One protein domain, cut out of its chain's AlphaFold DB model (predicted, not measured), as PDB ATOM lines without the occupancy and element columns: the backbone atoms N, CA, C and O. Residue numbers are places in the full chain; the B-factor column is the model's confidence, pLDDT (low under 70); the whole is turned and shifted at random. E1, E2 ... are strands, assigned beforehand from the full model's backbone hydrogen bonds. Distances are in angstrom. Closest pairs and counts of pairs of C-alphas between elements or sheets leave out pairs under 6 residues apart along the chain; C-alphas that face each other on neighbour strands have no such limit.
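This is residues 17 to 88 of the 596 residues of an uncharacterized protein of Sporothrix brasiliensis 5110 (UniProt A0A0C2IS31). A strongly twisted sheet of three strands, E3, E7 and E6, is extended at one end by a small hairpin, E4 and E5, where E3 runs on into E4. A second small hairpin, E1 and E2, lies away from that sheet, and a long loop, residues 26 to 37, joins its strands. The printed part has 72 residues, no named helix and seven named strands, E1 to E7 along the chain; the class is all strand, with 32 of the 72 residues in named strands. The sheet's order is E3, E7, E6, all antiparallel; the whole is only just compact, close to loose, with a radius of gyration of the C-alphas of 13.0 A and spans of 30 by 26 by 21 A.

Start with E7, residues 74 to 83, the inner strand, which bends by 115 degrees at residue 77. Its residues 74 to 80 pair with E6, residues 67 to 71, an antiparallel hairpin at 126 degrees; look for N 68 and O 79, 2.8 A apart. Its residues 80 to 83 pair with E3, residues 47 to 50, antiparallel at 123 degrees; N 50 and O 80 are 2.9 A apart. E3 runs on into E4, residues 52 to 54, at 11 degrees. E4 and E5, residues 58 to 60, form an antiparallel hairpin, with N 52 and O 60 2.8 A apart. E1, residues 22 to 25, and E2, residues 38 to 40, form another, with N 22 and O 40 2.8 A apart; E2 and E3 are apart.

Find C-alpha 22 at (-17.506, -13.607, -37.275), where E1 begins. E3 spans 10.1 A and E6 9.6 A. E7 runs 17.6 A from C-alpha 74 at (-8.643, -4.790, -51.535) to C-alpha 83 at (-19.850, -18.416, -51.681).

The two C-alphas farthest apart, of Ser 57 and Gln 88, are 39.2 A apart. The printed part has no cut, and its long link joins E1 to E2. The mean pLDDT of the printed part is 88.9; residues 31 to 34 are under 70.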
ATOM      1  N   ARG A  17     -11.014 -26.295 -39.319       83.31
ATOM      2  CA  ARG A  17     -12.397 -25.833 -39.217       83.31
ATOM      3  C   ARG A  17     -12.381 -24.318 -39.264       83.31
ATOM      4  O   ARG A  17     -11.857 -23.678 -38.355       83.31
ATOM      5  N   GLY A  18     -13.009 -23.764 -40.293       79.88
ATOM      6  CA  GLY A  18     -13.336 -22.346 -40.308       79.88
ATOM      7  C   GLY A  18     -14.244 -21.977 -39.133       79.88
ATOM      8  O   GLY A  18     -15.038 -22.793 -38.644       79.88
ATOM      9  N   CYS A  19     -14.138 -20.727 -38.696       83.38
ATOM     10  CA  CYS A  19     -15.036 -20.165 -37.700       83.38
ATOM     11  C   CYS A  19     -16.485 -20.142 -38.206       83.38
ATOM     12  O   CYS A  19     -16.762 -20.141 -39.403       83.38
ATOM     13  N   HIS A  20     -17.425 -20.153 -37.266       85.50
ATOM     14  CA  HIS A  20     -18.867 -20.151 -37.538       85.50
ATOM     15  C   HIS A  20     -19.547 -18.848 -37.086       85.50
ATOM     16  O   HIS A  20     -20.664 -18.553 -37.505       85.50
ATOM     17  N   THR A  21     -18.856 -18.070 -36.252       87.88
ATOM     18  CA  THR A  21     -19.203 -16.707 -35.849       87.88
ATOM     19  C   THR A  21     -18.066 -15.774 -36.225       87.88
ATOM     20  O   THR A  21     -16.915 -16.034 -35.874       87.88
ATOM     21  N   PHE A  22     -18.411 -14.671 -36.873       91.00
ATOM     22  CA  PHE A  22     -17.506 -13.607 -37.275       91.00
ATOM     23  C   PHE A  22     -18.000 -12.295 -36.661       91.00
ATOM     24  O   PHE A  22     -19.203 -12.093 -36.488       91.00
ATOM     25  N   SER A  23     -17.075 -11.414 -36.309       90.25
ATOM     26  CA  SER A  23     -17.311 -10.030 -35.888       90.25
ATOM     27  C   SER A  23     -16.991  -9.058 -37.024       90.25
ATOM     28  O   SER A  23     -16.301  -9.408 -37.979       90.25
ATOM     29  N   ASN A  24     -17.477  -7.822 -36.916       88.44
ATOM     30  CA  ASN A  24     -17.222  -6.756 -37.886       88.44
ATOM     31  C   ASN A  24     -17.489  -7.176 -39.345       88.44
ATOM     32  O   ASN A  24     -16.720  -6.853 -40.249       88.44
ATOM     33  N   ILE A  25     -18.590  -7.895 -39.582       88.94
ATOM     34  CA  ILE A  25     -19.085  -8.141 -40.937       88.94
ATOM     35  C   ILE A  25     -19.628  -6.801 -41.444       88.94
ATOM     36  O   ILE A  25     -20.665  -6.333 -40.972       88.94
ATOM     37  N   ILE A  26     -18.879  -6.161 -42.347       86.06
ATOM     38  CA  ILE A  26     -19.192  -4.829 -42.892       86.06
ATOM     39  C   ILE A  26     -20.140  -4.921 -44.095       86.06
ATOM     40  O   ILE A  26     -20.887  -3.983 -44.345       86.06
ATOM     41  N   CYS A  27     -20.157  -6.037 -44.832       84.25
ATOM     42  CA  CYS A  27     -21.022  -6.198 -46.001       84.25
ATOM     43  C   CYS A  27     -21.624  -7.602 -46.104       84.25
ATOM     44  O   CYS A  27     -20.931  -8.608 -45.987       84.25
ATOM     45  N   ASP A  28     -22.927  -7.631 -46.383       85.06
ATOM     46  CA  ASP A  28     -23.767  -8.820 -46.573       85.06
ATOM     47  C   ASP A  28     -24.360  -8.879 -47.994       85.06
ATOM     48  O   ASP A  28     -25.471  -9.378 -48.197       85.06
ATOM     49  N   GLY A  29     -23.649  -8.277 -48.953       76.06
ATOM     50  CA  GLY A  29     -24.045  -8.103 -50.358       76.06
ATOM     51  C   GLY A  29     -25.224  -7.158 -50.610       76.06
ATOM     52  O   GLY A  29     -25.416  -6.731 -51.744       76.06
ATOM     53  N   ASP A  30     -25.969  -6.777 -49.572       71.31
ATOM     54  CA  ASP A  30     -26.894  -5.648 -49.643       71.31
ATOM     55  C   ASP A  30     -26.081  -4.343 -49.791       71.31
ATOM     56  O   ASP A  30     -24.970  -4.224 -49.259       71.31
ATOM     57  N   ALA A  31     -26.619  -3.382 -50.551       66.81
ATOM     58  CA  ALA A  31     -25.944  -2.142 -50.947       66.81
ATOM     59  C   ALA A  31     -25.317  -1.375 -49.754       66.81
ATOM     60  O   ALA A  31     -25.838  -1.459 -48.642       66.81
ATOM     61  N   PRO A  32     -24.241  -0.580 -49.955       61.56
ATOM     62  CA  PRO A  32     -23.414  -0.003 -48.877       61.56
ATOM     63  C   PRO A  32     -24.094   1.069 -47.990       61.56
ATOM     64  O   PRO A  32     -23.422   1.812 -47.274       61.56
ATOM     65  N   SER A  33     -25.423   1.175 -48.009       55.00
ATOM     66  CA  SER A  33     -26.201   2.101 -47.192       55.00
ATOM     67  C   SER A  33     -26.240   1.678 -45.717       55.00
ATOM     68  O   SER A  33     -27.154   0.981 -45.283       55.00
ATOM     69  N   ASN A  34     -25.297   2.203 -44.929       61.66
ATOM     70  CA  ASN A  34     -25.297   2.182 -43.459       61.66
ATOM     71  C   ASN A  34     -25.139   0.798 -42.806       61.66
ATOM     72  O   ASN A  34     -25.785   0.506 -41.795       61.66
ATOM     73  N   ASN A  35     -24.241  -0.037 -43.331       70.94
ATOM     74  CA  ASN A  35     -23.904  -1.313 -42.704       70.94
ATOM     75  C   ASN A  35     -23.122  -1.101 -41.394       70.94
ATOM     76  O   ASN A  35     -21.891  -1.071 -41.368       70.94
ATOM     77  N   VAL A  36     -23.856  -0.961 -40.286       86.25
ATOM     78  CA  VAL A  36     -23.307  -1.074 -38.930       86.25
ATOM     79  C   VAL A  36     -22.613  -2.439 -38.822       86.25
ATOM     80  O   VAL A  36     -23.288  -3.449 -39.040       86.25
ATOM     81  N   PRO A  37     -21.307  -2.509 -38.490       89.50
ATOM     82  CA  PRO A  37     -20.580  -3.773 -38.472       89.50
ATOM     83  C   PRO A  37     -21.248  -4.764 -37.517       89.50
ATOM     84  O   PRO A  37     -21.367  -4.501 -36.319       89.50
ATOM     85  N   ARG A  38     -21.704  -5.904 -38.046       90.94
ATOM     86  CA  ARG A  38     -22.429  -6.902 -37.248       90.94
ATOM     87  C   ARG A  38     -21.533  -8.057 -36.816       90.94
ATOM     88  O   ARG A  38     -20.503  -8.338 -37.427       90.94
ATOM     89  N   SER A  39     -21.978  -8.774 -35.790       91.56
ATOM     90  CA  SER A  39     -21.429 -10.069 -35.393       91.56
ATOM     91  C   SER A  39     -22.453 -11.184 -35.600       91.56
ATOM     92  O   SER A  39     -23.639 -10.979 -35.337       91.56
ATOM     93  N   GLY A  40     -22.017 -12.363 -36.034       91.94
ATOM     94  CA  GLY A  40     -22.887 -13.520 -36.258       91.94
ATOM     95  C   GLY A  40     -22.339 -14.472 -37.319       91.94
ATOM     96  O   GLY A  40     -21.141 -14.482 -37.591       91.94
ATOM     97  N   GLY A  41     -23.216 -15.275 -37.919       92.31
ATOM     98  CA  GLY A  41     -22.853 -16.127 -39.050       92.31
ATOM     99  C   GLY A  41     -22.784 -15.344 -40.364       92.31
ATOM    100  O   GLY A  41     -23.362 -14.259 -40.488       92.31
ATOM    101  N   LEU A  42     -22.123 -15.906 -41.372       92.81
ATOM    102  CA  LEU A  42     -22.164 -15.382 -42.739       92.81
ATOM    103  C   LEU A  42     -23.575 -15.571 -43.315       92.81
ATOM    104  O   LEU A  42     -24.200 -16.606 -43.081       92.81
ATOM    105  N   LYS A  43     -24.101 -14.580 -44.035       92.19
ATOM    106  CA  LYS A  43     -25.449 -14.622 -44.623       92.19
ATOM    107  C   LYS A  43     -25.476 -15.617 -45.788       92.19
ATOM    108  O   LYS A  43     -24.557 -15.666 -46.603       92.19
ATOM    109  N   MET A  44     -26.525 -16.427 -45.860       91.94
ATOM    110  CA  MET A  44     -26.721 -17.388 -46.943       91.94
ATOM    111  C   MET A  44     -26.965 -16.678 -48.279       91.94
ATOM    112  O   MET A  44     -27.615 -15.635 -48.334       91.94
ATOM    113  N   GLY A  45     -26.457 -17.268 -49.361       91.75
ATOM    114  CA  GLY A  45     -26.537 -16.724 -50.717       91.75
ATOM    115  C   GLY A  45     -25.527 -15.622 -51.022       91.75
ATOM    116  O   GLY A  45     -25.546 -15.105 -52.134       91.75
ATOM    117  N   GLN A  46     -24.663 -15.271 -50.068       92.31
ATOM    118  CA  GLN A  46     -23.702 -14.183 -50.214       92.31
ATOM    119  C   GLN A  46     -22.287 -14.670 -50.501       92.31
ATOM    120  O   GLN A  46     -21.881 -15.767 -50.106       92.31
ATOM    121  N   THR A  47     -21.541 -13.807 -51.182       92.94
ATOM    122  CA  THR A  47     -20.132 -14.002 -51.513       92.94
ATOM    123  C   THR A  47     -19.277 -13.163 -50.575       92.94
ATOM    124  O   THR A  47     -19.423 -11.943 -50.519       92.94
ATOM    125  N   TYR A  48     -18.366 -13.818 -49.864       92.88
ATOM    126  CA  TYR A  48     -17.395 -13.192 -48.975       92.88
ATOM    127  C   TYR A  48     -15.981 -13.362 -49.531       92.88
ATOM    128  O   TYR A  48     -15.681 -14.349 -50.203       92.88
ATOM    129  N   TYR A  49     -15.107 -12.411 -49.219       93.44
ATOM    130  CA  TYR A  49     -13.692 -12.451 -49.574       93.44
ATOM    131  C   TYR A  49     -12.863 -12.691 -48.318       93.44
ATOM    132  O   TYR A  49     -13.174 -12.133 -47.264       93.44
ATOM    133  N   TYR A  50     -11.840 -13.535 -48.415       93.12
ATOM    134  CA  TYR A  50     -10.993 -13.888 -47.282       93.12
ATOM    135  C   TYR A  50      -9.556 -14.170 -47.718       93.12
ATOM    136  O   TYR A  50      -9.280 -14.499 -48.870       93.12
ATOM    137  N   TYR A  51      -8.646 -14.049 -46.766       94.31
ATOM    138  CA  TYR A  51      -7.253 -14.455 -46.859       94.31
ATOM    139  C   TYR A  51      -6.854 -15.074 -45.517       94.31
ATOM    140  O   TYR A  51      -7.592 -14.972 -44.530       94.31
ATOM    141  N   TYR A  52      -5.706 -15.736 -45.485       91.88
ATOM    142  CA  TYR A  52      -5.135 -16.311 -44.278       91.88
ATOM    143  C   TYR A  52      -3.942 -15.472 -43.832       91.88
ATOM    144  O   TYR A  52      -3.088 -15.143 -44.647       91.88
ATOM    145  N   GLU A  53      -3.857 -15.161 -42.543       92.31
ATOM    146  CA  GLU A  53      -2.627 -14.648 -41.939       92.31
ATOM    147  C   GLU A  53      -1.822 -15.844 -41.418       92.31
ATOM    148  O   GLU A  53      -2.211 -16.490 -40.442       92.31
ATOM    149  N   VAL A  54      -0.713 -16.158 -42.086       90.94
ATOM    150  CA  VAL A  54       0.273 -17.139 -41.618       90.94
ATOM    151  C   VAL A  54       1.265 -16.406 -40.714       90.94
ATOM    152  O   VAL A  54       1.679 -15.283 -41.010       90.94
ATOM    153  N   ASP A  55       1.564 -17.002 -39.558       91.88
ATOM    154  CA  ASP A  55       2.456 -16.457 -38.522       91.88
ATOM    155  C   ASP A  55       2.149 -15.000 -38.106       91.88
ATOM    156  O   ASP A  55       3.031 -14.246 -37.697       91.88
ATOM    157  N   GLY A  56       0.879 -14.586 -38.229       89.12
ATOM    158  CA  GLY A  56       0.392 -13.249 -37.864       89.12
ATOM    159  C   GLY A  56       1.012 -12.090 -38.655       89.12
ATOM    160  O   GLY A  56       0.973 -10.955 -38.185       89.12
ATOM    161  N   SER A  57       1.631 -12.366 -39.808       89.88
ATOM    162  CA  SER A  57       2.358 -11.355 -40.594       89.88
ATOM    163  C   SER A  57       2.304 -11.563 -42.108       89.88
ATOM    164  O   SER A  57       2.425 -10.590 -42.853       89.88
ATOM    165  N   ILE A  58       2.101 -12.796 -42.584       93.12
ATOM    166  CA  ILE A  58       2.081 -13.115 -44.014       93.12
ATOM    167  C   ILE A  58       0.632 -13.321 -44.457       93.12
ATOM    168  O   ILE A  58       0.029 -14.359 -44.184       93.12
ATOM    169  N   GLU A  59       0.078 -12.338 -45.167       93.81
ATOM    170  CA  GLU A  59      -1.214 -12.481 -45.843       93.81
ATOM    171  C   GLU A  59      -1.057 -13.399 -47.065       93.81
ATOM    172  O   GLU A  59      -0.325 -13.094 -48.009       93.81
ATOM    173  N   SER A  60      -1.743 -14.538 -47.047       95.19
ATOM    174  CA  SER A  60      -1.680 -15.567 -48.084       95.19
ATOM    175  C   SER A  60      -3.075 -16.011 -48.524       95.19
ATOM    176  O   SER A  60      -4.065 -15.857 -47.807       95.19
ATOM    177  N   HIS A  61      -3.154 -16.587 -49.721       95.19
ATOM    178  CA  HIS A  61      -4.362 -17.196 -50.271       95.19
ATOM    179  C   HIS A  61      -4.062 -18.657 -50.617       95.19
ATOM    180  O   HIS A  61      -2.948 -18.989 -51.023       95.19
ATOM    181  N   ASP A  62      -5.053 -19.529 -50.477       93.94
ATOM    182  CA  ASP A  62      -4.944 -20.919 -50.913       93.94
ATOM    183  C   ASP A  62      -5.225 -20.986 -52.431       93.94
ATOM    184  O   ASP A  62      -6.314 -20.590 -52.865       93.94
ATOM    185  N   PRO A  63      -4.274 -21.439 -53.271       94.62
ATOM    186  CA  PRO A  63      -4.462 -21.507 -54.719       94.62
ATOM    187  C   PRO A  63      -5.426 -22.621 -55.160       94.62
ATOM    188  O   PRO A  63      -5.878 -22.592 -56.307       94.62
ATOM    189  N   ALA A  64      -5.759 -23.585 -54.292       94.81
ATOM    190  CA  ALA A  64      -6.681 -24.682 -54.599       94.81
ATOM    191  C   ALA A  64      -8.166 -24.282 -54.488       94.81
ATOM    192  O   ALA A  64      -9.034 -24.977 -55.022       94.81
ATOM    193  N   VAL A  65      -8.478 -23.162 -53.826       94.06
ATOM    194  CA  VAL A  65      -9.832 -22.584 -53.760       94.06
ATOM    195  C   VAL A  65      -9.984 -21.386 -54.706       94.06
ATOM    196  O   VAL A  65      -9.005 -20.701 -55.014       94.06
ATOM    197  N   PRO A  66     -11.219 -21.075 -55.158       97.06
ATOM    198  CA  PRO A  66     -11.483 -19.905 -55.990       97.06
ATOM    199  C   PRO A  66     -10.877 -18.631 -55.394       97.06
ATOM    200  O   PRO A  66     -10.988 -18.376 -54.192       97.06
ATOM    201  N   SER A  67     -10.238 -17.827 -56.242       97.19
ATOM    202  CA  SER A  67      -9.613 -16.558 -55.867       97.19
ATOM    203  C   SER A  67      -9.942 -15.459 -56.871       97.19
ATOM    204  O   SER A  67     -10.272 -15.734 -58.024       97.19
ATOM    205  N   THR A  68      -9.875 -14.209 -56.422       96.69
ATOM    206  CA  THR A  68     -10.081 -13.012 -57.241       96.69
ATOM    207  C   THR A  68      -9.104 -11.913 -56.841       96.69
ATOM    208  O   THR A  68      -8.668 -11.849 -55.694       96.69
ATOM    209  N   THR A  69      -8.780 -11.031 -57.783       96.88
ATOM    210  CA  THR A  69      -8.089  -9.749 -57.549       96.88
ATOM    211  C   THR A  69      -9.048  -8.553 -57.605       96.88
ATOM    212  O   THR A  69      -8.666  -7.426 -57.298       96.88
ATOM    213  N   ALA A  70     -10.315  -8.789 -57.967       95.12
ATOM    214  CA  ALA A  70     -11.371  -7.783 -58.080       95.12
ATOM    215  C   ALA A  70     -12.167  -7.620 -56.767       95.12
ATOM    216  O   ALA A  70     -13.386  -7.448 -56.783       95.12
ATOM    217  N   CYS A  71     -11.495  -7.715 -55.615       91.31
ATOM    218  CA  CYS A  71     -12.117  -7.458 -54.317       91.31
ATOM    219  C   CYS A  71     -12.394  -5.948 -54.167       91.31
ATOM    220  O   CYS A  71     -11.437  -5.172 -54.200       91.31
ATOM    221  N   PRO A  72     -13.647  -5.498 -53.936       88.75
ATOM    222  CA  PRO A  72     -13.958  -4.068 -53.824       88.75
ATOM    223  C   PRO A  72     -13.237  -3.342 -52.679       88.75
ATOM    224  O   PRO A  72     -13.088  -2.125 -52.725       88.75
ATOM    225  N   TYR A  73     -12.804  -4.079 -51.651       85.75
ATOM    226  CA  TYR A  73     -12.137  -3.537 -50.459       85.75
ATOM    227  C   TYR A  73     -10.608  -3.618 -50.533       85.75
ATOM    228  O   TYR A  73      -9.932  -2.892 -49.814       85.75
ATOM    229  N   LEU A  74     -10.073  -4.503 -51.382       90.81
ATOM    230  CA  LEU A  74      -8.643  -4.790 -51.535       90.81
ATOM    231  C   LEU A  74      -8.312  -4.916 -53.038       90.81
ATOM    232  O   LEU A  74      -8.042  -6.017 -53.527       90.81
ATOM    233  N   PRO A  75      -8.416  -3.819 -53.814       93.44
ATOM    234  CA  PRO A  75      -8.268  -3.861 -55.265       93.44
ATOM    235  C   PRO A  75      -6.850  -4.281 -55.673       93.44
ATOM    236  O   PRO A  75      -5.863  -3.713 -55.211       93.44
ATOM    237  N   GLY A  76      -6.749  -5.277 -56.555       94.75
ATOM    238  CA  GLY A  76      -5.475  -5.815 -57.042       94.75
ATOM    239  C   GLY A  76      -4.836  -6.869 -56.131       94.75
ATOM    240  O   GLY A  76      -4.030  -7.666 -56.612       94.75
ATOM    241  N   GLN A  77      -5.228  -6.954 -54.855       95.75
ATOM    242  CA  GLN A  77      -4.771  -8.012 -53.956       95.75
ATOM    243  C   GLN A  77      -5.521  -9.315 -54.247       95.75
ATOM    244  O   GLN A  77      -6.750  -9.340 -54.336       95.75
ATOM    245  N   ARG A  78      -4.782 -10.420 -54.391       96.19
ATOM    246  CA  ARG A  78      -5.375 -11.737 -54.631       96.19
ATOM    247  C   ARG A  78      -5.893 -12.326 -53.322       96.19
ATOM    248  O   ARG A  78      -5.112 -12.635 -52.428       96.19
ATOM    249  N   VAL A  79      -7.205 -12.505 -53.242       96.88
ATOM    250  CA  VAL A  79      -7.922 -13.056 -52.082       96.88
ATOM    251  C   VAL A  79      -8.764 -14.255 -52.505       96.88
ATOM    252  O   VAL A  79      -9.147 -14.371 -53.672       96.88
ATOM    253  N   ASN A  80      -9.073 -15.156 -51.578       96.12
ATOM    254  CA  ASN A  80     -10.008 -16.243 -51.831       96.12
ATOM    255  C   ASN A  80     -11.466 -15.771 -51.771       96.12
ATOM    256  O   ASN A  80     -11.818 -14.824 -51.063       96.12
ATOM    257  N   THR A  81     -12.325 -16.482 -52.496       95.50
ATOM    258  CA  THR A  81     -13.759 -16.202 -52.607       95.50
ATOM    259  C   THR A  81     -14.558 -17.342 -51.976       95.50
ATOM    260  O   THR A  81     -14.437 -18.497 -52.384       95.50
ATOM    261  N   LEU A  82     -15.402 -17.027 -50.991       94.00
ATOM    262  CA  LEU A  82     -16.311 -17.961 -50.325       94.00
ATOM    263  C   LEU A  82     -17.760 -17.625 -50.685       94.00
ATOM    264  O   LEU A  82     -18.310 -16.639 -50.200       94.00
ATOM    265  N   TRP A  83     -18.403 -18.473 -51.484       94.69
ATOM    266  CA  TRP A  83     -19.850 -18.416 -51.681       94.69
ATOM    267  C   TRP A  83     -20.564 -19.247 -50.611       94.69
ATOM    268  O   TRP A  83     -20.268 -20.433 -50.444       94.69
ATOM    269  N   VAL A  84     -21.508 -18.641 -49.888       92.75
ATOM    270  CA  VAL A  84     -22.288 -19.314 -48.839       92.75
ATOM    271  C   VAL A  84     -23.574 -19.889 -49.445       92.75
ATOM    272  O   VAL A  84     -24.428 -19.115 -49.878       92.75
ATOM    273  N   PRO A  85     -23.786 -21.220 -49.447       90.75
ATOM    274  CA  PRO A  85     -24.983 -21.808 -50.040       90.75
ATOM    275  C   PRO A  85     -26.285 -21.387 -49.347       90.75
ATOM    276  O   PRO A  85     -26.332 -21.219 -48.128       90.75
ATOM    277  N   ILE A  86     -27.367 -21.283 -50.124       89.56
ATOM    278  CA  ILE A  86     -28.726 -21.083 -49.603       89.56
ATOM    279  C   ILE A  86     -29.324 -22.442 -49.232       89.56
ATOM    280  O   ILE A  86     -29.562 -23.276 -50.107       89.56
ATOM    281  N   GLU A  87     -29.615 -22.665 -47.947       81.88
ATOM    282  CA  GLU A  87     -30.334 -23.862 -47.498       81.88
ATOM    283  C   GLU A  87     -31.817 -23.764 -47.891       81.88
ATOM    284  O   GLU A  87     -32.661 -23.262 -47.149       81.88
ATOM    285  N   GLN A  88     -32.151 -24.253 -49.087       77.44
ATOM    286  CA  GLN A  88     -33.539 -24.372 -49.524       77.44
ATOM    287  C   GLN A  88     -34.252 -25.457 -48.709       77.44
ATOM    288  O   GLN A  88     -34.058 -26.657 -48.919       77.44
TER     289      GLN A  88